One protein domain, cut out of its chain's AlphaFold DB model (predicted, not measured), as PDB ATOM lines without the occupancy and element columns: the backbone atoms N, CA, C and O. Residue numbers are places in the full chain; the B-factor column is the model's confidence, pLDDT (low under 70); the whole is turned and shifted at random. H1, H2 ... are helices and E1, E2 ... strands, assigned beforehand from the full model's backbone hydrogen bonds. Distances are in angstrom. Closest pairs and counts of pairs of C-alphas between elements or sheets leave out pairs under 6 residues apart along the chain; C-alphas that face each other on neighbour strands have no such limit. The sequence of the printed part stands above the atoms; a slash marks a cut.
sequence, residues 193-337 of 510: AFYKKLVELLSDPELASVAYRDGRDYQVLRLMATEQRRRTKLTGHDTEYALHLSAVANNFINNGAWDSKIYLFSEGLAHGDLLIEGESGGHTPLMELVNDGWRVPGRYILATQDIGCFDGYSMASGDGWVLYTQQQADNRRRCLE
ATOM      1  N   ALA A 193     -27.442   4.439 -19.555       97.00
ATOM      2  CA  ALA A 193     -27.078   3.156 -20.144       97.00
ATOM      3  C   ALA A 193     -25.999   2.420 -19.329       97.00
ATOM      4  O   ALA A 193     -26.128   1.207 -19.143       97.00
ATOM      5  N   PHE A 194     -25.012   3.135 -18.773       97.25
ATOM      6  CA  PHE A 194     -24.042   2.571 -17.828       97.25
ATOM      7  C   PHE A 194     -24.745   1.974 -16.603       97.25
ATOM      8  O   PHE A 194     -24.546   0.802 -16.285       97.25
ATOM      9  N   TYR A 195     -25.634   2.732 -15.947       96.88
ATOM     10  CA  TYR A 195     -26.342   2.235 -14.759       96.88
ATOM     11  C   TYR A 195     -27.226   1.028 -15.065       96.88
ATOM     12  O   TYR A 195     -27.291   0.092 -14.268       96.88
ATOM     13  N   LYS A 196     -27.878   1.013 -16.232       97.62
ATOM     14  CA  LYS A 196     -28.648  -0.148 -16.686       97.62
ATOM     15  C   LYS A 196     -27.752  -1.377 -16.840       97.62
ATOM     16  O   LYS A 196     -28.130  -2.456 -16.385       97.62
ATOM     17  N   LYS A 197     -26.569  -1.217 -17.445       98.31
ATOM     18  CA  LYS A 197     -25.613  -2.316 -17.603       98.31
ATOM     19  C   LYS A 197     -25.071  -2.795 -16.258       98.31
ATOM     20  O   LYS A 197     -24.956  -3.996 -16.040       98.31
ATOM     21  N   LEU A 198     -24.818  -1.878 -15.327       98.00
ATOM     22  CA  LEU A 198     -24.413  -2.221 -13.968       98.00
ATOM     23  C   LEU A 198     -25.480  -3.059 -13.245       98.00
ATOM     24  O   LEU A 198     -25.139  -4.067 -12.639       98.00
ATOM     25  N   VAL A 199     -26.765  -2.697 -13.341       97.69
ATOM     26  CA  VAL A 199     -27.867  -3.486 -12.753       97.69
ATOM     27  C   VAL A 199     -27.937  -4.897 -13.341       97.69
ATOM     28  O   VAL A 199     -28.147  -5.860 -12.601       97.69
ATOM     29  N   GLU A 200     -27.742  -5.029 -14.655       97.50
ATOM     30  CA  GLU A 200     -27.678  -6.330 -15.330       97.50
ATOM     31  C   GLU A 200     -26.557  -7.198 -14.744       97.50
ATOM     32  O   GLU A 200     -26.814  -8.323 -14.323       97.50
ATOM     33  N   LEU A 201     -25.340  -6.654 -14.643       98.00
ATOM     34  CA  LEU A 201     -24.184  -7.382 -14.119       98.00
ATOM     35  C   LEU A 201     -24.340  -7.717 -12.635       98.00
ATOM     36  O   LEU A 201     -24.100  -8.850 -12.243       98.00
ATOM     37  N   LEU A 202     -24.797  -6.768 -11.814       97.56
ATOM     38  CA  LEU A 202     -25.052  -6.982 -10.384       97.56
ATOM     39  C   LEU A 202     -26.058  -8.112 -10.131       97.56
ATOM     40  O   LEU A 202     -25.997  -8.763  -9.089       97.56
ATOM     41  N   SER A 203     -26.954  -8.379 -11.080       94.56
ATOM     42  CA  SER A 203     -27.925  -9.468 -10.981       94.56
ATOM     43  C   SER A 203     -27.322 -10.854 -11.254       94.56
ATOM     44  O   SER A 203     -28.015 -11.844 -11.014       94.56
ATOM     45  N   ASP A 204     -26.065 -10.959 -11.717       94.69
ATOM     46  CA  ASP A 204     -25.410 -12.248 -11.978       94.69
ATOM     47  C   ASP A 204     -25.231 -13.041 -10.667       94.69
ATOM     48  O   ASP A 204     -24.506 -12.600  -9.759       94.69
ATOM     49  N   PRO A 205     -25.868 -14.219 -10.544       90.75
ATOM     50  CA  PRO A 205     -25.802 -15.042  -9.343       90.75
ATOM     51  C   PRO A 205     -24.392 -15.545  -8.993       90.75
ATOM     52  O   PRO A 205     -24.098 -15.792  -7.820       90.75
ATOM     53  N   GLU A 206     -23.492 -15.647  -9.972       92.12
ATOM     54  CA  GLU A 206     -22.113 -16.093  -9.752       92.12
ATOM     55  C   GLU A 206     -21.251 -15.049  -9.028       92.12
ATOM     56  O   GLU A 206     -20.233 -15.406  -8.435       92.12
ATOM     57  N   LEU A 207     -21.658 -13.772  -8.995       93.75
ATOM     58  CA  LEU A 207     -20.887 -12.723  -8.321       93.75
ATOM     59  C   LEU A 207     -20.876 -12.919  -6.803       93.75
ATOM     60  O   LEU A 207     -21.913 -12.815  -6.144       93.75
ATOM     61  N   ALA A 208     -19.702 -13.147  -6.220       93.06
ATOM     62  CA  ALA A 208     -19.491 -13.133  -4.774       93.06
ATOM     63  C   ALA A 208     -19.044 -11.752  -4.269       93.06
ATOM     64  O   ALA A 208     -19.257 -11.426  -3.095       93.06
ATOM     65  N   SER A 209     -18.451 -10.937  -5.145       94.81
ATOM     66  CA  SER A 209     -17.851  -9.655  -4.788       94.81
ATOM     67  C   SER A 209     -17.926  -8.587  -5.878       94.81
ATOM     68  O   SER A 209     -17.879  -8.880  -7.073       94.81
ATOM     69  N   VAL A 210     -17.990  -7.329  -5.446       95.75
ATOM     70  CA  VAL A 210     -17.931  -6.140  -6.302       95.75
ATOM     71  C   VAL A 210     -16.915  -5.160  -5.729       95.75
ATOM     72  O   VAL A 210     -16.892  -4.897  -4.522       95.75
ATOM     73  N   ALA A 211     -16.085  -4.606  -6.603       93.50
ATOM     74  CA  ALA A 211     -15.028  -3.674  -6.259       93.50
ATOM     75  C   ALA A 211     -15.172  -2.402  -7.103       93.50
ATOM     76  O   ALA A 211     -15.078  -2.469  -8.324       93.50
ATOM     77  N   TYR A 212     -15.412  -1.251  -6.470       92.50
ATOM     78  CA  TYR A 212     -15.605   0.027  -7.160       92.50
ATOM     79  C   TYR A 212     -14.406   0.967  -6.991       92.50
ATOM     80  O   TYR A 212     -14.071   1.415  -5.891       92.50
ATOM     81  N   ARG A 213     -13.768   1.273  -8.117       88.00
ATOM     82  CA  ARG A 213     -12.552   2.063  -8.229       88.00
ATOM     83  C   ARG A 213     -12.832   3.407  -8.892       88.00
ATOM     84  O   ARG A 213     -12.726   3.566 -10.100       88.00
ATOM     85  N   ASP A 214     -13.245   4.339  -8.049       81.88
ATOM     86  CA  ASP A 214     -13.367   5.789  -8.266       81.88
ATOM     87  C   ASP A 214     -13.996   6.358  -6.989       81.88
ATOM     88  O   ASP A 214     -13.467   7.276  -6.367       81.88
ATOM     89  N   GLY A 215     -15.070   5.702  -6.527       70.56
ATOM     90  CA  GLY A 215     -15.711   5.962  -5.238       70.56
ATOM     91  C   GLY A 215     -16.503   7.267  -5.194       70.56
ATOM     92  O   GLY A 215     -17.025   7.614  -4.135       70.56
ATOM     93  N   ARG A 216     -16.601   7.997  -6.314       78.44
ATOM     94  CA  ARG A 216     -17.222   9.322  -6.355       78.44
ATOM     95  C   ARG A 216     -18.679   9.298  -6.774       78.44
ATOM     96  O   ARG A 216     -19.397  10.196  -6.356       78.44
ATOM     97  N   ASP A 217     -19.129   8.298  -7.523       86.75
ATOM     98  CA  ASP A 217     -20.520   8.189  -7.955       86.75
ATOM     99  C   ASP A 217     -21.376   7.473  -6.901       86.75
ATOM    100  O   ASP A 217     -21.298   6.255  -6.696       86.75
ATOM    101  N   TYR A 218     -22.240   8.232  -6.227       85.50
ATOM    102  CA  TYR A 218     -23.130   7.654  -5.229       85.50
ATOM    103  C   TYR A 218     -24.158   6.695  -5.836       85.50
ATOM    104  O   TYR A 218     -24.552   5.724  -5.187       85.50
ATOM    105  N   GLN A 219     -24.608   6.932  -7.071       89.56
ATOM    106  CA  GLN A 219     -25.590   6.064  -7.710       89.56
ATOM    107  C   GLN A 219     -25.013   4.659  -7.927       89.56
ATOM    108  O   GLN A 219     -25.741   3.682  -7.745       89.56
ATOM    109  N   VAL A 220     -23.710   4.524  -8.201       92.56
ATOM    110  CA  VAL A 220     -23.023   3.217  -8.243       92.56
ATOM    111  C   VAL A 220     -23.074   2.525  -6.880       92.56
ATOM    112  O   VAL A 220     -23.529   1.382  -6.784       92.56
ATOM    113  N   LEU A 221     -22.683   3.227  -5.812       90.56
ATOM    114  CA  LEU A 221     -22.704   2.691  -4.444       90.56
ATOM    115  C   LEU A 221     -24.116   2.271  -4.014       90.56
ATOM    116  O   LEU A 221     -24.291   1.217  -3.400       90.56
ATOM    117  N   ARG A 222     -25.132   3.056  -4.386       90.69
ATOM    118  CA  ARG A 222     -26.539   2.743  -4.127       90.69
ATOM    119  C   ARG A 222     -26.964   1.473  -4.845       90.69
ATOM    120  O   ARG A 222     -27.582   0.619  -4.220       90.69
ATOM    121  N   LEU A 223     -26.640   1.323  -6.129       94.50
ATOM    122  CA  LEU A 223     -26.985   0.120  -6.891       94.50
ATOM    123  C   LEU A 223     -26.328  -1.132  -6.291       94.50
ATOM    124  O   LEU A 223     -26.998  -2.152  -6.131       94.50
ATOM    125  N   MET A 224     -25.063  -1.029  -5.873       94.88
ATOM    126  CA  MET A 224     -24.364  -2.099  -5.153       94.88
ATOM    127  C   MET A 224     -25.077  -2.463  -3.840       94.88
ATOM    128  O   MET A 224     -25.346  -3.639  -3.586       94.88
ATOM    129  N   ALA A 225     -25.425  -1.470  -3.014       94.06
ATOM    130  CA  ALA A 225     -26.122  -1.686  -1.744       94.06
ATOM    131  C   ALA A 225     -27.537  -2.263  -1.939       94.06
ATOM    132  O   ALA A 225     -27.950  -3.151  -1.190       94.06
ATOM    133  N   THR A 226     -28.264  -1.816  -2.967       95.25
ATOM    134  CA  THR A 226     -29.571  -2.365  -3.353       95.25
ATOM    135  C   THR A 226     -29.476  -3.843  -3.695       95.25
ATOM    136  O   THR A 226     -30.275  -4.636  -3.194       95.25
ATOM    137  N   GLU A 227     -28.474  -4.244  -4.475       96.31
ATOM    138  CA  GLU A 227     -28.287  -5.652  -4.808       96.31
ATOM    139  C   GLU A 227     -27.871  -6.486  -3.586       96.31
ATOM    140  O   GLU A 227     -28.427  -7.564  -3.353       96.31
ATOM    141  N   GLN A 228     -26.966  -5.971  -2.743       95.38
ATOM    142  CA  GLN A 228     -26.601  -6.621  -1.480       95.38
ATOM    143  C   GLN A 228     -27.846  -6.860  -0.613       95.38
ATOM    144  O   GLN A 228     -28.015  -7.947  -0.055       95.38
ATOM    145  N   ARG A 229     -28.768  -5.891  -0.548       93.88
ATOM    146  CA  ARG A 229     -30.034  -6.014   0.188       93.88
ATOM    147  C   ARG A 229     -30.986  -7.027  -0.406       93.88
ATOM    148  O   ARG A 229     -31.533  -7.841   0.339       93.88
ATOM    149  N   ARG A 230     -31.159  -7.007  -1.727       93.81
ATOM    150  CA  ARG A 230     -31.985  -7.986  -2.434       93.81
ATOM    151  C   ARG A 230     -31.507  -9.405  -2.123       93.81
ATOM    152  O   ARG A 230     -32.308 -10.240  -1.707       93.81
ATOM    153  N   ARG A 231     -30.198  -9.662  -2.224       92.81
ATOM    154  CA  ARG A 231     -29.597 -10.970  -1.909       92.81
ATOM    155  C   ARG A 231     -29.716 -11.333  -0.434       92.81
ATOM    156  O   ARG A 231     -30.086 -12.460  -0.127       92.81
ATOM    157  N   THR A 232     -29.478 -10.388   0.475       92.31
ATOM    158  CA  THR A 232     -29.652 -10.583   1.930       92.31
ATOM    159  C   THR A 232     -31.073 -11.045   2.240       92.31
ATOM    160  O   THR A 232     -31.264 -12.056   2.905       92.31
ATOM    161  N   LYS A 233     -32.083 -10.368   1.686       89.94
ATOM    162  CA  LYS A 233     -33.492 -10.732   1.869       89.94
ATOM    163  C   LYS A 233     -33.827 -12.106   1.282       89.94
ATOM    164  O   LYS A 233     -34.560 -12.861   1.908       89.94
ATOM    165  N   LEU A 234     -33.325 -12.415   0.085       87.94
ATOM    166  CA  LEU A 234     -33.604 -13.686  -0.593       87.94
ATOM    167  C   LEU A 234     -32.960 -14.884   0.104       87.94
ATOM    168  O   LEU A 234     -33.534 -15.966   0.131       87.94
ATOM    169  N   THR A 235     -31.763 -14.691   0.645       87.19
ATOM    170  CA  THR A 235     -30.931 -15.791   1.147       87.19
ATOM    171  C   THR A 235     -30.991 -15.909   2.663       87.19
ATOM    172  O   THR A 235     -30.779 -16.986   3.212       87.19
ATOM    173  N   GLY A 236     -31.291 -14.807   3.356       88.19
ATOM    174  CA  GLY A 236     -31.208 -14.670   4.804       88.19
ATOM    175  C   GLY A 236     -29.775 -14.691   5.337       88.19
ATOM    176  O   GLY A 236     -29.593 -15.075   6.487       88.19
ATOM    177  N   HIS A 237     -28.763 -14.413   4.510       88.19
ATOM    178  CA  HIS A 237     -27.404 -14.154   4.997       88.19
ATOM    179  C   HIS A 237     -27.280 -12.741   5.549       88.19
ATOM    180  O   HIS A 237     -27.980 -11.834   5.098       88.19
ATOM    181  N   ASP A 238     -26.301 -12.535   6.427       88.44
ATOM    182  CA  ASP A 238     -25.808 -11.191   6.708       88.44
ATOM    183  C   ASP A 238     -25.316 -10.521   5.420       88.44
ATOM    184  O   ASP A 238     -24.789 -11.161   4.501       88.44
ATOM    185  N   THR A 239     -25.455  -9.198   5.368       89.81
ATOM    186  CA  THR A 239     -25.168  -8.392   4.175       89.81
ATOM    187  C   THR A 239     -23.771  -8.624   3.610       89.81
ATOM    188  O   THR A 239     -23.600  -8.672   2.395       89.81
ATOM    189  N   GLU A 240     -22.771  -8.806   4.476       88.00
ATOM    190  CA  GLU A 240     -21.384  -9.014   4.047       88.00
ATOM    191  C   GLU A 240     -21.148 -10.352   3.330       88.00
ATOM    192  O   GLU A 240     -20.243 -10.453   2.492       88.00
ATOM    193  N   TYR A 241     -21.965 -11.365   3.637       88.50
ATOM    194  CA  TYR A 241     -21.873 -12.703   3.056       88.50
ATOM    195  C   TYR A 241     -22.748 -12.847   1.812       88.50
ATOM    196  O   TYR A 241     -22.345 -13.532   0.874       88.50
ATOM    197  N   ALA A 242     -23.877 -12.131   1.758       91.56
ATOM    198  CA  ALA A 242     -24.762 -12.105   0.595       91.56
ATOM    199  C   ALA A 242     -24.073 -11.542  -0.665       91.56
ATOM    200  O   ALA A 242     -24.232 -12.087  -1.761       91.56
ATOM    201  N   LEU A 243     -23.303 -10.459  -0.508       93.81
ATOM    202  CA  LEU A 243     -22.461  -9.872  -1.553       93.81
ATOM    203  C   LEU A 243     -21.365  -9.021  -0.905       93.81
ATOM    204  O   LEU A 243     -21.670  -8.066  -0.189       93.81
ATOM    205  N   HIS A 244     -20.095  -9.343  -1.149       93.94
ATOM    206  CA  HIS A 244     -18.995  -8.532  -0.629       93.94
ATOM    207  C   HIS A 244     -18.822  -7.270  -1.471       93.94
ATOM    208  O   HIS A 244     -18.616  -7.350  -2.677       93.94
ATOM    209  N   LEU A 245     -18.882  -6.104  -0.835       93.81
ATOM    210  CA  LEU A 245     -18.756  -4.821  -1.514       93.81
ATOM    211  C   LEU A 245     -17.528  -4.081  -1.004       93.81
ATOM    212  O   LEU A 245     -17.361  -3.919   0.207       93.81
ATOM    213  N   SER A 246     -16.707  -3.585  -1.923       91.25
ATOM    214  CA  SER A 246     -15.581  -2.711  -1.608       91.25
ATOM    215  C   SER A 246     -15.547  -1.492  -2.521       91.25
ATOM    216  O   SER A 246     -15.931  -1.577  -3.688       91.25
ATOM    217  N   ALA A 247     -15.092  -0.359  -1.993       90.00
ATOM    218  CA  ALA A 247     -14.897   0.864  -2.762       90.00
ATOM    219  C   ALA A 247     -13.682   1.654  -2.259       90.00
ATOM    220  O   ALA A 247     -13.327   1.578  -1.081       90.00
ATOM    221  N   VAL A 248     -13.056   2.426  -3.148       85.31
ATOM    222  CA  VAL A 248     -12.021   3.399  -2.760       85.31
ATOM    223  C   VAL A 248     -12.681   4.557  -2.001       85.31
ATOM    224  O   VAL A 248     -13.696   5.096  -2.439       85.31
ATOM    225  N   ALA A 249     -12.119   4.930  -0.852       68.44
ATOM    226  CA  ALA A 249     -12.659   5.890   0.110       68.44
ATOM    227  C   ALA A 249     -12.420   7.351  -0.305       68.44
ATOM    228  O   ALA A 249     -11.949   8.161   0.486       68.44
ATOM    229  N   ASN A 250     -12.763   7.692  -1.547       62.34
ATOM    230  CA  ASN A 250     -12.756   9.083  -2.001       62.34
ATOM    231  C   ASN A 250     -14.019   9.837  -1.546       62.34
ATOM    232  O   ASN A 250     -14.015  11.061  -1.546       62.34
ATOM    233  N   ASN A 251     -15.061   9.114  -1.109       58.03
ATOM    234  CA  ASN A 251     -16.251   9.640  -0.440       58.03
ATOM    235  C   ASN A 251     -16.728   8.691   0.667       58.03
ATOM    236  O   ASN A 251     -16.668   7.466   0.531       58.03
ATOM    237  N   PHE A 252     -17.276   9.258   1.742       63.94
ATOM    238  CA  PHE A 252     -17.894   8.491   2.819       63.94
ATOM    239  C   PHE A 252     -19.398   8.370   2.579       63.94
ATOM    240  O   PHE A 252     -20.135   9.349   2.670       63.94
ATOM    241  N   ILE A 253     -19.866   7.154   2.312       71.44
ATOM    242  CA  ILE A 253     -21.271   6.813   2.545       71.44
ATOM    243  C   ILE A 253     -21.456   6.435   4.011       71.44
ATOM    244  O   ILE A 253     -20.581   5.817   4.626       71.44
ATOM    245  N   ASN A 254     -22.623   6.745   4.571       76.50
ATOM    246  CA  ASN A 254     -22.976   6.232   5.884       76.50
ATOM    247  C   ASN A 254     -23.615   4.847   5.729       76.50
ATOM    248  O   ASN A 254     -24.816   4.728   5.494       76.50
ATOM    249  N   ASN A 255     -22.808   3.793   5.892       84.50
ATOM    250  CA  ASN A 255     -23.298   2.410   5.927       84.50
ATOM    251  C   ASN A 255     -24.462   2.237   6.922       84.50
ATOM    252  O   ASN A 255     -25.359   1.448   6.659       84.50
ATOM    253  N   GLY A 256     -24.497   2.989   8.029       84.50
ATOM    254  CA  GLY A 256     -25.598   2.962   8.993       84.50
ATOM    255  C   GLY A 256     -26.932   3.444   8.417       84.50
ATOM    256  O   GLY A 256     -27.960   2.845   8.716       84.50
ATOM    257  N   ALA A 257     -26.932   4.451   7.536       85.75
ATOM    258  CA  ALA A 257     -28.152   4.964   6.894       85.75
ATOM    259  C   ALA A 257     -28.823   3.941   5.963       85.75
ATOM    260  O   ALA A 257     -30.029   3.975   5.732       85.75
ATOM    261  N   TRP A 258     -28.026   3.043   5.393       88.94
ATOM    262  CA  TRP A 258     -28.471   1.964   4.508       88.94
ATOM    263  C   TRP A 258     -28.508   0.605   5.199       88.94
ATOM    264  O   TRP A 258     -28.843  -0.417   4.584       88.94
ATOM    265  N   ASP A 259     -28.084   0.591   6.465       87.69
ATOM    266  CA  ASP A 259     -27.705  -0.584   7.243       87.69
ATOM    267  C   ASP A 259     -26.623  -1.465   6.538       87.69
ATOM    268  O   ASP A 259     -26.381  -2.605   6.925       87.69
ATOM    269  N   SER A 260     -26.044  -1.025   5.410       89.00
ATOM    270  CA  SER A 260     -25.255  -1.840   4.469       89.00
ATOM    271  C   SER A 260     -23.850  -2.158   4.983       89.00
ATOM    272  O   SER A 260     -23.375  -1.590   5.969       89.00
ATOM    273  N   LYS A 261     -23.139  -3.051   4.283       91.06
ATOM    274  CA  LYS A 261     -21.720  -3.336   4.551       91.06
ATOM    275  C   LYS A 261     -20.896  -3.167   3.283       91.06
ATOM    276  O   LYS A 261     -20.707  -4.119   2.528       91.06
ATOM    277  N   ILE A 262     -20.409  -1.945   3.080       90.25
ATOM    278  CA  ILE A 262     -19.419  -1.608   2.055       90.25
ATOM    279  C   ILE A 262     -18.091  -1.307   2.749       90.25
ATOM    280  O   ILE A 262     -18.026  -0.440   3.623       90.25
ATOM    281  N   TYR A 263     -17.043  -2.032   2.369       89.50
ATOM    282  CA  TYR A 263     -15.688  -1.827   2.865       89.50
ATOM    283  C   TYR A 263     -15.031  -0.670   2.099       89.50
ATOM    284  O   TYR A 263     -14.780  -0.778   0.899       89.50
ATOM    285  N   LEU A 264     -14.782   0.441   2.792       87.00
ATOM    286  CA  LEU A 264     -14.161   1.638   2.224       87.00
ATOM    287  C   LEU A 264     -12.652   1.615   2.497       87.00
ATOM    288  O   LEU A 264     -12.240   1.527   3.653       87.00
ATOM    289  N   PHE A 265     -11.840   1.686   1.443       83.50
ATOM    290  CA  PHE A 265     -10.378   1.615   1.524       83.50
ATOM    291  C   PHE A 265      -9.743   2.950   1.139       83.50
ATOM    292  O   PHE A 265      -9.985   3.444   0.044       83.50
ATOM    293  N   SER A 266      -8.902   3.521   2.004       75.56
ATOM    294  CA  SER A 266      -8.141   4.740   1.681       75.56
ATOM    295  C   SER A 266      -7.064   4.504   0.619       75.56
ATOM    296  O   SER A 266      -6.728   5.415  -0.127       75.56
ATOM    297  N   GLU A 267      -6.536   3.282   0.542       71.69
ATOM    298  CA  GLU A 267      -5.571   2.849  -0.464       71.69
ATOM    299  C   GLU A 267      -5.869   1.402  -0.868       71.69
ATOM    300  O   GLU A 267      -6.219   0.557  -0.038       71.69
ATOM    301  N   GLY A 268      -5.740   1.107  -2.161       75.62
ATOM    302  CA  GLY A 268      -6.054  -0.211  -2.696       75.62
ATOM    303  C   GLY A 268      -7.558  -0.501  -2.749       75.62
ATOM    304  O   GLY A 268      -8.397   0.389  -2.788       75.62
ATOM    305  N   LEU A 269      -7.890  -1.787  -2.875       82.12
ATOM    306  CA  LEU A 269      -9.253  -2.295  -3.071       82.12
ATOM    307  C   LEU A 269      -9.235  -3.805  -2.822       82.12
ATOM    308  O   LEU A 269      -8.204  -4.439  -3.067       82.12
ATOM    309  N   ALA A 270     -10.340  -4.398  -2.381       86.00
ATOM    310  CA  ALA A 270     -10.439  -5.853  -2.305       86.00
ATOM    311  C   ALA A 270     -10.536  -6.481  -3.710       86.00
ATOM    312  O   ALA A 270     -10.602  -5.778  -4.724       86.00
ATOM    313  N   HIS A 271     -10.518  -7.816  -3.773       88.56
ATOM    314  CA  HIS A 271     -10.892  -8.535  -4.993       88.56
ATOM    315  C   HIS A 271     -12.367  -8.259  -5.324       88.56
ATOM    316  O   HIS A 271     -13.205  -8.190  -4.422       88.56
ATOM    317  N   GLY A 272     -12.661  -8.103  -6.613       92.38
ATOM    318  CA  GLY A 272     -14.012  -7.938  -7.135       92.38
ATOM    319  C   GLY A 272     -14.228  -8.848  -8.331       92.38
ATOM    320  O   GLY A 272     -13.474  -8.790  -9.304       92.38
ATOM    321  N   ASP A 273     -15.271  -9.670  -8.266       95.12
ATOM    322  CA  ASP A 273     -15.723 -10.464  -9.410       95.12
ATOM    323  C   ASP A 273     -16.270  -9.562 -10.503       95.12
ATOM    324  O   ASP A 273     -16.027  -9.797 -11.681       95.12
ATOM    325  N   LEU A 274     -16.946  -8.497 -10.083       96.94
ATOM    326  CA  LEU A 274     -17.184  -7.313 -10.882       96.94
ATOM    327  C   LEU A 274     -16.276  -6.193 -10.371       96.94
ATOM    328  O   LEU A 274     -16.445  -5.710  -9.249       96.94
ATOM    329  N   LEU A 275     -15.330  -5.767 -11.202       95.00
ATOM    330  CA  LEU A 275     -14.566  -4.545 -10.984       95.00
ATOM    331  C   LEU A 275     -15.231  -3.408 -11.761       95.00
ATOM    332  O   LEU A 275     -15.450  -3.521 -12.963       95.00
ATOM    333  N   ILE A 276     -15.563  -2.321 -11.076       94.62
ATOM    334  CA  ILE A 276     -16.133  -1.116 -11.674       94.62
ATOM    335  C   ILE A 276     -15.037  -0.057 -11.688       94.62
ATOM    336  O   ILE A 276     -14.590   0.368 -10.624       94.62
ATOM    337  N   GLU A 277     -14.608   0.358 -12.873       92.19
ATOM    338  CA  GLU A 277     -13.603   1.404 -13.064       92.19
ATOM    339  C   GLU A 277     -14.304   2.692 -13.514       92.19
ATOM    340  O   GLU A 277     -14.927   2.734 -14.579       92.19
ATOM    341  N   GLY A 278     -14.234   3.730 -12.678       86.69
ATOM    342  CA  GLY A 278     -14.731   5.062 -13.024       86.69
ATOM    343  C   GLY A 278     -13.676   5.906 -13.744       86.69
ATOM    344  O   GLY A 278     -12.729   5.395 -14.337       86.69
ATOM    345  N   GLU A 279     -13.821   7.229 -13.680       76.31
ATOM    346  CA  GLU A 279     -12.830   8.142 -14.257       76.31
ATOM    347  C   GLU A 279     -11.554   8.164 -13.401       76.31
ATOM    348  O   GLU A 279     -11.585   8.519 -12.220       76.31
ATOM    349  N   SER A 280     -10.418   7.795 -13.998       62.06
ATOM    350  CA  SER A 280      -9.110   7.652 -13.345       62.06
ATOM    351  C   SER A 280      -8.497   9.006 -12.950       62.06
ATOM    352  O   SER A 280      -7.529   9.474 -13.548       62.06
ATOM    353  N   GLY A 281      -9.062   9.666 -11.942       56.25
ATOM    354  CA  GLY A 281      -8.628  10.973 -11.441       56.25
ATOM    355  C   GLY A 281      -7.379  10.932 -10.552       56.25
ATOM    356  O   GLY A 281      -7.427  11.441  -9.438       56.25
ATOM    357  N   GLY A 282      -6.276  10.329 -11.022       61.31
ATOM    358  CA  GLY A 282      -4.966  10.362 -10.341       61.31
ATOM    359  C   GLY A 282      -4.444   9.034  -9.776       61.31
ATOM    360  O   GLY A 282      -3.435   9.028  -9.077       61.31
ATOM    361  N   HIS A 283      -5.092   7.906 -10.074       72.25
ATOM    362  CA  HIS A 283      -4.609   6.567  -9.709       72.25
ATOM    363  C   HIS A 283      -3.873   5.890 -10.880       72.25
ATOM    364  O   HIS A 283      -4.182   6.173 -12.036       72.25
ATOM    365  N   THR A 284      -2.956   4.955 -10.589       81.38
ATOM    366  CA  THR A 284      -2.265   4.118 -11.596       81.38
ATOM    367  C   THR A 284      -3.264   3.500 -12.579       81.38
ATOM    368  O   THR A 284      -4.240   2.917 -12.120       81.38
ATOM    369  N   PRO A 285      -3.093   3.575 -13.902       86.44
ATOM    370  CA  PRO A 285      -4.038   2.987 -14.852       86.44
ATOM    371  C   PRO A 285      -4.364   1.518 -14.541       86.44
ATOM    372  O   PRO A 285      -3.477   0.739 -14.194       86.44
ATOM    373  N   LEU A 286      -5.635   1.113 -14.671       87.50
ATOM    374  CA  LEU A 286      -6.029  -0.278 -14.400       87.50
ATOM    375  C   LEU A 286      -5.240  -1.270 -15.267       87.50
ATOM    376  O   LEU A 286      -4.833  -2.312 -14.769       87.50
ATOM    377  N   MET A 287      -4.988  -0.921 -16.533       88.00
ATOM    378  CA  MET A 287      -4.195  -1.741 -17.453       88.00
ATOM    379  C   MET A 287      -2.809  -2.072 -16.892       88.00
ATOM    380  O   MET A 287      -2.392  -3.222 -16.921       88.00
ATOM    381  N   GLU A 288      -2.123  -1.083 -16.323       86.94
ATOM    382  CA  GLU A 288      -0.805  -1.264 -15.707       86.94
ATOM    383  C   GLU A 288      -0.893  -2.179 -14.482       86.94
ATOM    384  O   GLU A 288      -0.155  -3.152 -14.380       86.94
ATOM    385  N   LEU A 289      -1.883  -1.958 -13.610       86.88
ATOM    386  CA  LEU A 289      -2.093  -2.809 -12.436       86.88
ATOM    387  C   LEU A 289      -2.367  -4.276 -12.794       86.88
ATOM    388  O   LEU A 289      -1.995  -5.167 -12.031       86.88
ATOM    389  N   VAL A 290      -3.047  -4.530 -13.913       86.94
ATOM    390  CA  VAL A 290      -3.318  -5.891 -14.391       86.94
ATOM    391  C   VAL A 290      -2.077  -6.499 -15.043       86.94
ATOM    392  O   VAL A 290      -1.723  -7.630 -14.715       86.94
ATOM    393  N   ASN A 291      -1.389  -5.753 -15.908       85.00
ATOM    394  CA  ASN A 291      -0.211  -6.237 -16.634       85.00
ATOM    395  C   ASN A 291       0.969  -6.547 -15.706       85.00
ATOM    396  O   ASN A 291       1.657  -7.548 -15.900       85.00
ATOM    397  N   ASP A 292       1.157  -5.743 -14.663       85.00
ATOM    398  CA  ASP A 292       2.213  -5.937 -13.667       85.00
ATOM    399  C   ASP A 292       1.846  -6.997 -12.608       85.00
ATOM    400  O   ASP A 292       2.618  -7.269 -11.688       85.00
ATOM    401  N   GLY A 293       0.654  -7.599 -12.702       79.31
ATOM    402  CA  GLY A 293       0.196  -8.655 -11.797       79.31
ATOM    403  C   GLY A 293      -0.255  -8.176 -10.412       79.31
ATOM    404  O   GLY A 293      -0.649  -8.995  -9.583       79.31
ATOM    405  N   TRP A 294      -0.265  -6.864 -10.153       78.62
ATOM    406  CA  TRP A 294      -0.778  -6.283  -8.903       78.62
ATOM    407  C   TRP A 294      -2.284  -6.495  -8.721       78.62
ATOM    408  O   TRP A 294      -2.800  -6.464  -7.599       78.62
ATOM    409  N   ARG A 295      -3.015  -6.687  -9.822       79.81
ATOM    410  CA  ARG A 295      -4.455  -6.938  -9.844       79.81
ATOM    411  C   ARG A 295      -4.782  -8.119 -10.735       79.81
ATOM    412  O   ARG A 295      -4.374  -8.180 -11.884       79.81
ATOM    413  N   VAL A 296      -5.640  -8.995 -10.221       81.56
ATOM    414  CA  VAL A 296      -6.271 -10.056 -11.006       81.56
ATOM    415  C   VAL A 296      -7.775  -9.803 -10.991       81.56
ATOM    416  O   VAL A 296      -8.443 -10.235 -10.044       81.56
ATOM    417  N   PRO A 297      -8.319  -9.077 -11.985       81.44
ATOM    418  CA  PRO A 297      -9.751  -8.848 -12.081       81.44
ATOM    419  C   PRO A 297     -10.498 -10.184 -12.149       81.44
ATOM    420  O   PRO A 297      -9.931 -11.219 -12.518       81.44
ATOM    421  N   GLY A 298     -11.742 -10.176 -11.683       89.94
ATOM    422  CA  GLY A 298     -12.581 -11.361 -11.709       89.94
ATOM    423  C   GLY A 298     -13.297 -11.536 -13.043       89.94
ATOM    424  O   GLY A 298     -12.733 -11.368 -14.113       89.94
ATOM    425  N   ARG A 299     -14.576 -11.881 -12.976       95.06
ATOM    426  CA  ARG A 299     -15.392 -12.203 -14.145       95.06
ATOM    427  C   ARG A 299     -15.605 -11.018 -15.090       95.06
ATOM    428  O   ARG A 299     -15.627 -11.209 -16.307       95.06
ATOM    429  N   TYR A 300     -15.781  -9.822 -14.537       97.12
ATOM    430  CA  TYR A 300     -16.140  -8.626 -15.287       97.12
ATOM    431  C   TYR A 300     -15.302  -7.419 -14.881       97.12
ATOM    432  O   TYR A 300     -15.037  -7.195 -13.699       97.12
ATOM    433  N   ILE A 301     -14.995  -6.585 -15.870       96.19
ATOM    434  CA  ILE A 301     -14.563  -5.203 -15.668       96.19
ATOM    435  C   ILE A 301     -15.568  -4.312 -16.392       96.19
ATOM    436  O   ILE A 301     -15.679  -4.379 -17.614       96.19
ATOM    437  N   LEU A 302     -16.309  -3.497 -15.647       96.88
ATOM    438  CA  LEU A 302     -17.179  -2.465 -16.199       96.88
ATOM    439  C   LEU A 302     -16.471  -1.118 -16.074       96.88
ATOM    440  O   LEU A 302     -16.288  -0.615 -14.969       96.88
ATOM    441  N   ALA A 303     -16.092  -0.543 -17.204       94.88
ATOM    442  CA  ALA A 303     -15.387   0.724 -17.292       94.88
ATOM    443  C   ALA A 303     -16.261   1.805 -17.933       94.88
ATOM    444  O   ALA A 303     -17.140   1.509 -18.743       94.88
ATOM    445  N   THR A 304     -16.001   3.068 -17.607       93.19
ATOM    446  CA  THR A 304     -16.647   4.224 -18.258       93.19
ATOM    447  C   THR A 304     -16.046   4.556 -19.623       93.19
ATOM    448  O   THR A 304     -16.685   5.218 -20.439       93.19
ATOM    449  N   GLN A 305     -14.831   4.077 -19.886       91.75
ATOM    450  CA  GLN A 305     -14.077   4.303 -21.114       91.75
ATOM    451  C   GLN A 305     -13.312   3.040 -21.516       91.75
ATOM    452  O   GLN A 305     -13.135   2.131 -20.707       91.75
ATOM    453  N   ASP A 306     -12.850   2.991 -22.763       93.12
ATOM    454  CA  ASP A 306     -11.977   1.914 -23.226       93.12
ATOM    455  C   ASP A 306     -10.596   2.044 -22.563       93.12
ATOM    456  O   ASP A 306      -9.921   3.066 -22.685       93.12
ATOM    457  N   ILE A 307     -10.205   1.010 -21.822       90.25
ATOM    458  CA  ILE A 307      -8.940   0.893 -21.085       90.25
ATOM    459  C   ILE A 307      -7.899   0.109 -21.915       90.25
ATOM    460  O   ILE A 307      -6.738   0.000 -21.526       90.25
ATOM    461  N   GLY A 308      -8.285  -0.405 -23.085       89.94
ATOM    462  CA  GLY A 308      -7.485  -1.275 -23.942       89.94
ATOM    463  C   GLY A 308      -7.817  -2.758 -23.763       89.94
ATOM    464  O   GLY A 308      -8.780  -3.134 -23.102       89.94
ATOM    465  N   CYS A 309      -7.009  -3.626 -24.371       89.38
ATOM    466  CA  CYS A 309      -7.243  -5.070 -24.373       89.38
ATOM    467  C   CYS A 309      -6.596  -5.755 -23.166       89.38
ATOM    468  O   CYS A 309      -5.414  -5.552 -22.906       89.38
ATOM    469  N   PHE A 310      -7.352  -6.625 -22.497       88.38
ATOM    470  CA  PHE A 310      -6.841  -7.508 -21.450       88.38
ATOM    471  C   PHE A 310      -6.752  -8.944 -21.968       88.38
ATOM    472  O   PHE A 310      -7.709  -9.459 -22.556       88.38
ATOM    473  N   ASP A 311      -5.631  -9.613 -21.708       88.25
ATOM    474  CA  ASP A 311      -5.452 -11.015 -22.082       88.25
ATOM    475  C   ASP A 311      -6.509 -11.905 -21.413       88.25
ATOM    476  O   ASP A 311      -6.734 -11.857 -20.203       88.25
ATOM    477  N   GLY A 312      -7.183 -12.732 -22.218       90.31
ATOM    478  CA  GLY A 312      -8.246 -13.625 -21.749       90.31
ATOM    479  C   GLY A 312      -9.611 -12.960 -21.533       90.31
ATOM    480  O   GLY A 312     -10.509 -13.616 -21.002       90.31
ATOM    481  N   TYR A 313      -9.802 -11.707 -21.963       94.50
ATOM    482  CA  TYR A 313     -11.094 -11.017 -21.919       94.50
ATOM    483  C   TYR A 313     -11.644 -10.744 -23.321       94.50
ATOM    484  O   TYR A 313     -10.914 -10.422 -24.255       94.50
ATOM    485  N   SER A 314     -12.963 -10.853 -23.472       96.06
ATOM    486  CA  SER A 314     -13.688 -10.258 -24.596       96.06
ATOM    487  C   SER A 314     -14.153  -8.852 -24.228       96.06
ATOM    488  O   SER A 314     -14.411  -8.572 -23.059       96.06
ATOM    489  N   MET A 315     -14.271  -7.972 -25.222       96.88
ATOM    490  CA  MET A 315     -14.690  -6.584 -25.029       96.88
ATOM    491  C   MET A 315     -15.998  -6.309 -25.769       96.88
ATOM    492  O   MET A 315     -16.158  -6.684 -26.931       96.88
ATOM    493  N   ALA A 316     -16.919  -5.623 -25.099       97.31
ATOM    494  CA  ALA A 316     -18.118  -5.040 -25.684       97.31
ATOM    495  C   ALA A 316     -18.281  -3.605 -25.177       97.31
ATOM    496  O   ALA A 316     -17.875  -3.297 -24.060       97.31
ATOM    497  N   SER A 317     -18.902  -2.733 -25.961       97.19
ATOM    498  CA  SER A 317     -19.135  -1.344 -25.568       97.19
ATOM    499  C   SER A 317     -20.567  -0.909 -25.849       97.19
ATOM    500  O   SER A 317     -21.282  -1.499 -26.664       97.19
ATOM    501  N   GLY A 318     -20.985   0.132 -25.142       96.19
ATOM    502  CA  GLY A 318     -22.248   0.819 -25.344       96.19
ATOM    503  C   GLY A 318     -22.141   2.276 -24.914       96.19
ATOM    504  O   GLY A 318     -21.054   2.798 -24.678       96.19
ATOM    505  N   ASP A 319     -23.284   2.949 -24.829       96.06
ATOM    506  CA  ASP A 319     -23.340   4.362 -24.455       96.06
ATOM    507  C   ASP A 319     -22.812   4.598 -23.025       96.06
ATOM    508  O   ASP A 319     -23.461   4.241 -22.041       96.06
ATOM    509  N   GLY A 320     -21.621   5.193 -22.917       93.75
ATOM    510  CA  GLY A 320     -20.966   5.517 -21.647       93.75
ATOM    511  C   GLY A 320     -20.437   4.318 -20.857       93.75
ATOM    512  O   GLY A 320     -20.217   4.453 -19.655       93.75
ATOM    513  N   TRP A 321     -20.266   3.148 -21.486       96.94
ATOM    514  CA  TRP A 321     -19.667   1.982 -20.832       96.94
ATOM    515  C   TRP A 321     -18.877   1.081 -21.788       96.94
ATOM    516  O   TRP A 321     -19.228   0.909 -22.957       96.94
ATOM    517  N   VAL A 322     -17.850   0.431 -21.245       97.50
ATOM    518  CA  VAL A 322     -17.101  -0.669 -21.861       97.50
ATOM    519  C   VAL A 322     -17.070  -1.832 -20.874       97.50
ATOM    520  O   VAL A 322     -16.781  -1.655 -19.694       97.50
ATOM    521  N   LEU A 323     -17.424  -3.024 -21.339       98.00
ATOM    522  CA  LEU A 323     -17.442  -4.247 -20.552       98.00
ATOM    523  C   LEU A 323     -16.376  -5.201 -21.074       98.00
ATOM    524  O   LEU A 323     -16.433  -5.632 -22.226       98.00
ATOM    525  N   TYR A 324     -15.487  -5.608 -20.180       97.50
ATOM    526  CA  TYR A 324     -14.576  -6.718 -20.395       97.50
ATOM    527  C   TYR A 324     -15.115  -7.946 -19.671       97.50
ATOM    528  O   TYR A 324     -15.387  -7.893 -18.472       97.50
ATOM    529  N   THR A 325     -15.276  -9.052 -20.392       97.12
ATOM    530  CA  THR A 325     -15.759 -10.325 -19.841       97.12
ATOM    531  C   THR A 325     -14.671 -11.378 -19.927       97.12
ATOM    532  O   THR A 325     -14.166 -11.657 -21.013       97.12
ATOM    533  N   GLN A 326     -14.324 -11.981 -18.793       95.31
ATOM    534  CA  GLN A 326     -13.326 -13.041 -18.747       95.31
ATOM    535  C   GLN A 326     -13.834 -14.272 -19.511       95.31
ATOM    536  O   GLN A 326     -14.915 -14.788 -19.229       95.31
ATOM    537  N   GLN A 327     -13.051 -14.768 -20.472       93.25
ATOM    538  CA  GLN A 327     -13.435 -15.906 -21.318       93.25
ATOM    539  C   GLN A 327     -13.508 -17.220 -20.528       93.25
ATOM    540  O   GLN A 327     -14.346 -18.073 -20.809       93.25
ATOM    541  N   GLN A 328     -12.640 -17.372 -19.526       90.88
ATOM    542  CA  GLN A 328     -12.626 -18.493 -18.587       90.88
ATOM    543  C   GLN A 328     -12.777 -17.953 -17.168       90.88
ATOM    544  O   GLN A 328     -11.811 -17.853 -16.414       90.88
ATOM    545  N   ALA A 329     -13.995 -17.525 -16.844       88.50
ATOM    546  CA  ALA A 329     -14.289 -16.956 -15.541       88.50
ATOM    547  C   ALA A 329     -14.186 -18.004 -14.426       88.50
ATOM    548  O   ALA A 329     -14.639 -19.143 -14.570       88.50
ATOM    549  N   ASP A 330     -13.649 -17.580 -13.284       89.44
ATOM    550  CA  ASP A 330     -13.733 -18.365 -12.060       89.44
ATOM    551  C   ASP A 330     -15.208 -18.575 -11.655       89.44
ATOM    552  O   ASP A 330     -16.094 -17.748 -11.923       89.44
ATOM    553  N   ASN A 331     -15.475 -19.712 -11.011       88.94
ATOM    554  CA  ASN A 331     -16.767 -19.967 -10.383       88.94
ATOM    555  C   ASN A 331     -16.889 -19.200  -9.057       88.94
ATOM    556  O   ASN A 331     -15.884 -18.831  -8.437       88.94
ATOM    557  N   ARG A 332     -18.125 -19.037  -8.577       90.69
ATOM    558  CA  ARG A 332     -18.423 -18.377  -7.299       90.69
ATOM    559  C   ARG A 332     -17.559 -18.865  -6.129       90.69
ATOM    560  O   ARG A 332     -17.154 -18.065  -5.289       90.69
ATOM    561  N   ARG A 333     -17.261 -20.166  -6.044       90.38
ATOM    562  CA  ARG A 333     -16.500 -20.750  -4.923       90.38
ATOM    563  C   ARG A 333     -15.065 -20.243  -4.881       90.38
ATOM    564  O   ARG A 333     -14.587 -19.837  -3.825       90.38
ATOM    565  N   ARG A 334     -14.388 -20.197  -6.028       89.56
ATOM    566  CA  ARG A 334     -13.039 -19.629  -6.120       89.56
ATOM    567  C   ARG A 334     -13.042 -18.124  -5.851       89.56
ATOM    568  O   ARG A 334     -12.128 -17.616  -5.207       89.56
ATOM    569  N   CYS A 335     -14.089 -17.427  -6.274       89.88
ATOM    570  CA  CYS A 335     -14.294 -16.018  -5.954       89.88
ATOM    571  C   CYS A 335     -14.441 -15.769  -4.441       89.88
ATOM    572  O   CYS A 335     -13.805 -14.859  -3.910       89.88
ATOM    573  N   LEU A 336     -15.199 -16.613  -3.727       90.19
ATOM    574  CA  LEU A 336     -15.327 -16.558  -2.264       90.19
ATOM    575  C   LEU A 336     -13.974 -16.722  -1.558       90.19
ATOM    576  O   LEU A 336     -13.704 -16.010  -0.593       90.19
ATOM    577  N   GLU A 337     -13.100 -17.603  -2.049       88.75
ATOM    578  CA  GLU A 337     -11.756 -17.773  -1.482       88.75
ATOM    579  C   GLU A 337     -10.890 -16.519  -1.625       88.75
ATOM    580  O   GLU A 337     -10.233 -16.118  -0.665       88.75
TER     581      GLU A 337
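Overview. This is residues 193 to 337 of the 510 residues of an uncharacterized protein of Methylococcaceae bacterium (UniProt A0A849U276). What does the model look like? One twisted seven-stranded sheet has two helices, H1 and H2, side by side over one face; a hairpin, E6 and E7, makes one edge, and the short helices H4 and H5 are off the sheet. What is it built of? The printed part has 145 residues, class mixed, helices and strands, in the order H1 E1 H2 H3 E2 E3 E4 H4 E5 E6 E7 H5. The sheet's order is E3 E2 E1 E4 E5 E7 E6, mixed: parallel from E3 to E5, then antiparallel. How large is it? It is compact and rounded, with a radius of gyration of the C-alphas of 14.3 A and spans of 38 by 31 by 29 A.

Along the chain. Where do the helices lie? H1 is residues 193 to 202, 14.2 A long, from C-alpha 193 at (-27.078, 3.156, -20.144); H2 is 218 to 235, 25.5 A; H3 is 239 to 242; H4 is 286 to 291. H5, residues 332 to 337, ends at C-alpha 337, (-11.756, -17.773, -1.482). Where are the strands? E1 is 209 to 213, E2 is 244 to 248, E3 is 262 to 265, E4 is 274 to 277 and E5 is 300 to 303. E6, 313 to 318, is 16.6 A long and E7, 321 to 326, is 16.4 A.

Arrangement. Which atoms join the strands? N 263 and O 245 of E3 and E2 are 2.9 A apart, N 210 and O 244 of E2 and E1 2.8 A, N 211 and O 274 of E1 and E4 2.9 A, and N 302 and O 275 of E4 and E5 2.8 A. Antiparallel E5 and E7, at 160 degrees, have N 303 and O 322 at 2.8 A; E7 and E6 have N 323 and O 316 at 2.8 A. What is on the sheet? In two layers, helices on one face, H1 is over E5 at a height of 8.5 A and H2 over E2 at 10.0 A. They touch, with Leu 202 and Glu 227 the closest C-alphas at 6.6 A, at a shallow tilt of 28 degrees, the same way. What of the other helices? H3 only grazes the sheet; H4 and H5 are only just not on it, each with 4 pairs of C-alphas within 10 A. Every O i to N i+4 pair is within hydrogen-bond range in H1, H2, H4 and H5; H3 is too short for one.

Size, cuts and confidence. Which units follow along the chain? E1, H2 H3, E2 and E4, H4, E5 are strand-helix-strand units, parallel neighbour strands with helices between, both with right-handed crossovers. Is the printed part whole? It has no cut, and the link from E2 to E3, 13 residues, is long. Where is confidence low? Residues 249 to 252 and 280 to 282 are under 70.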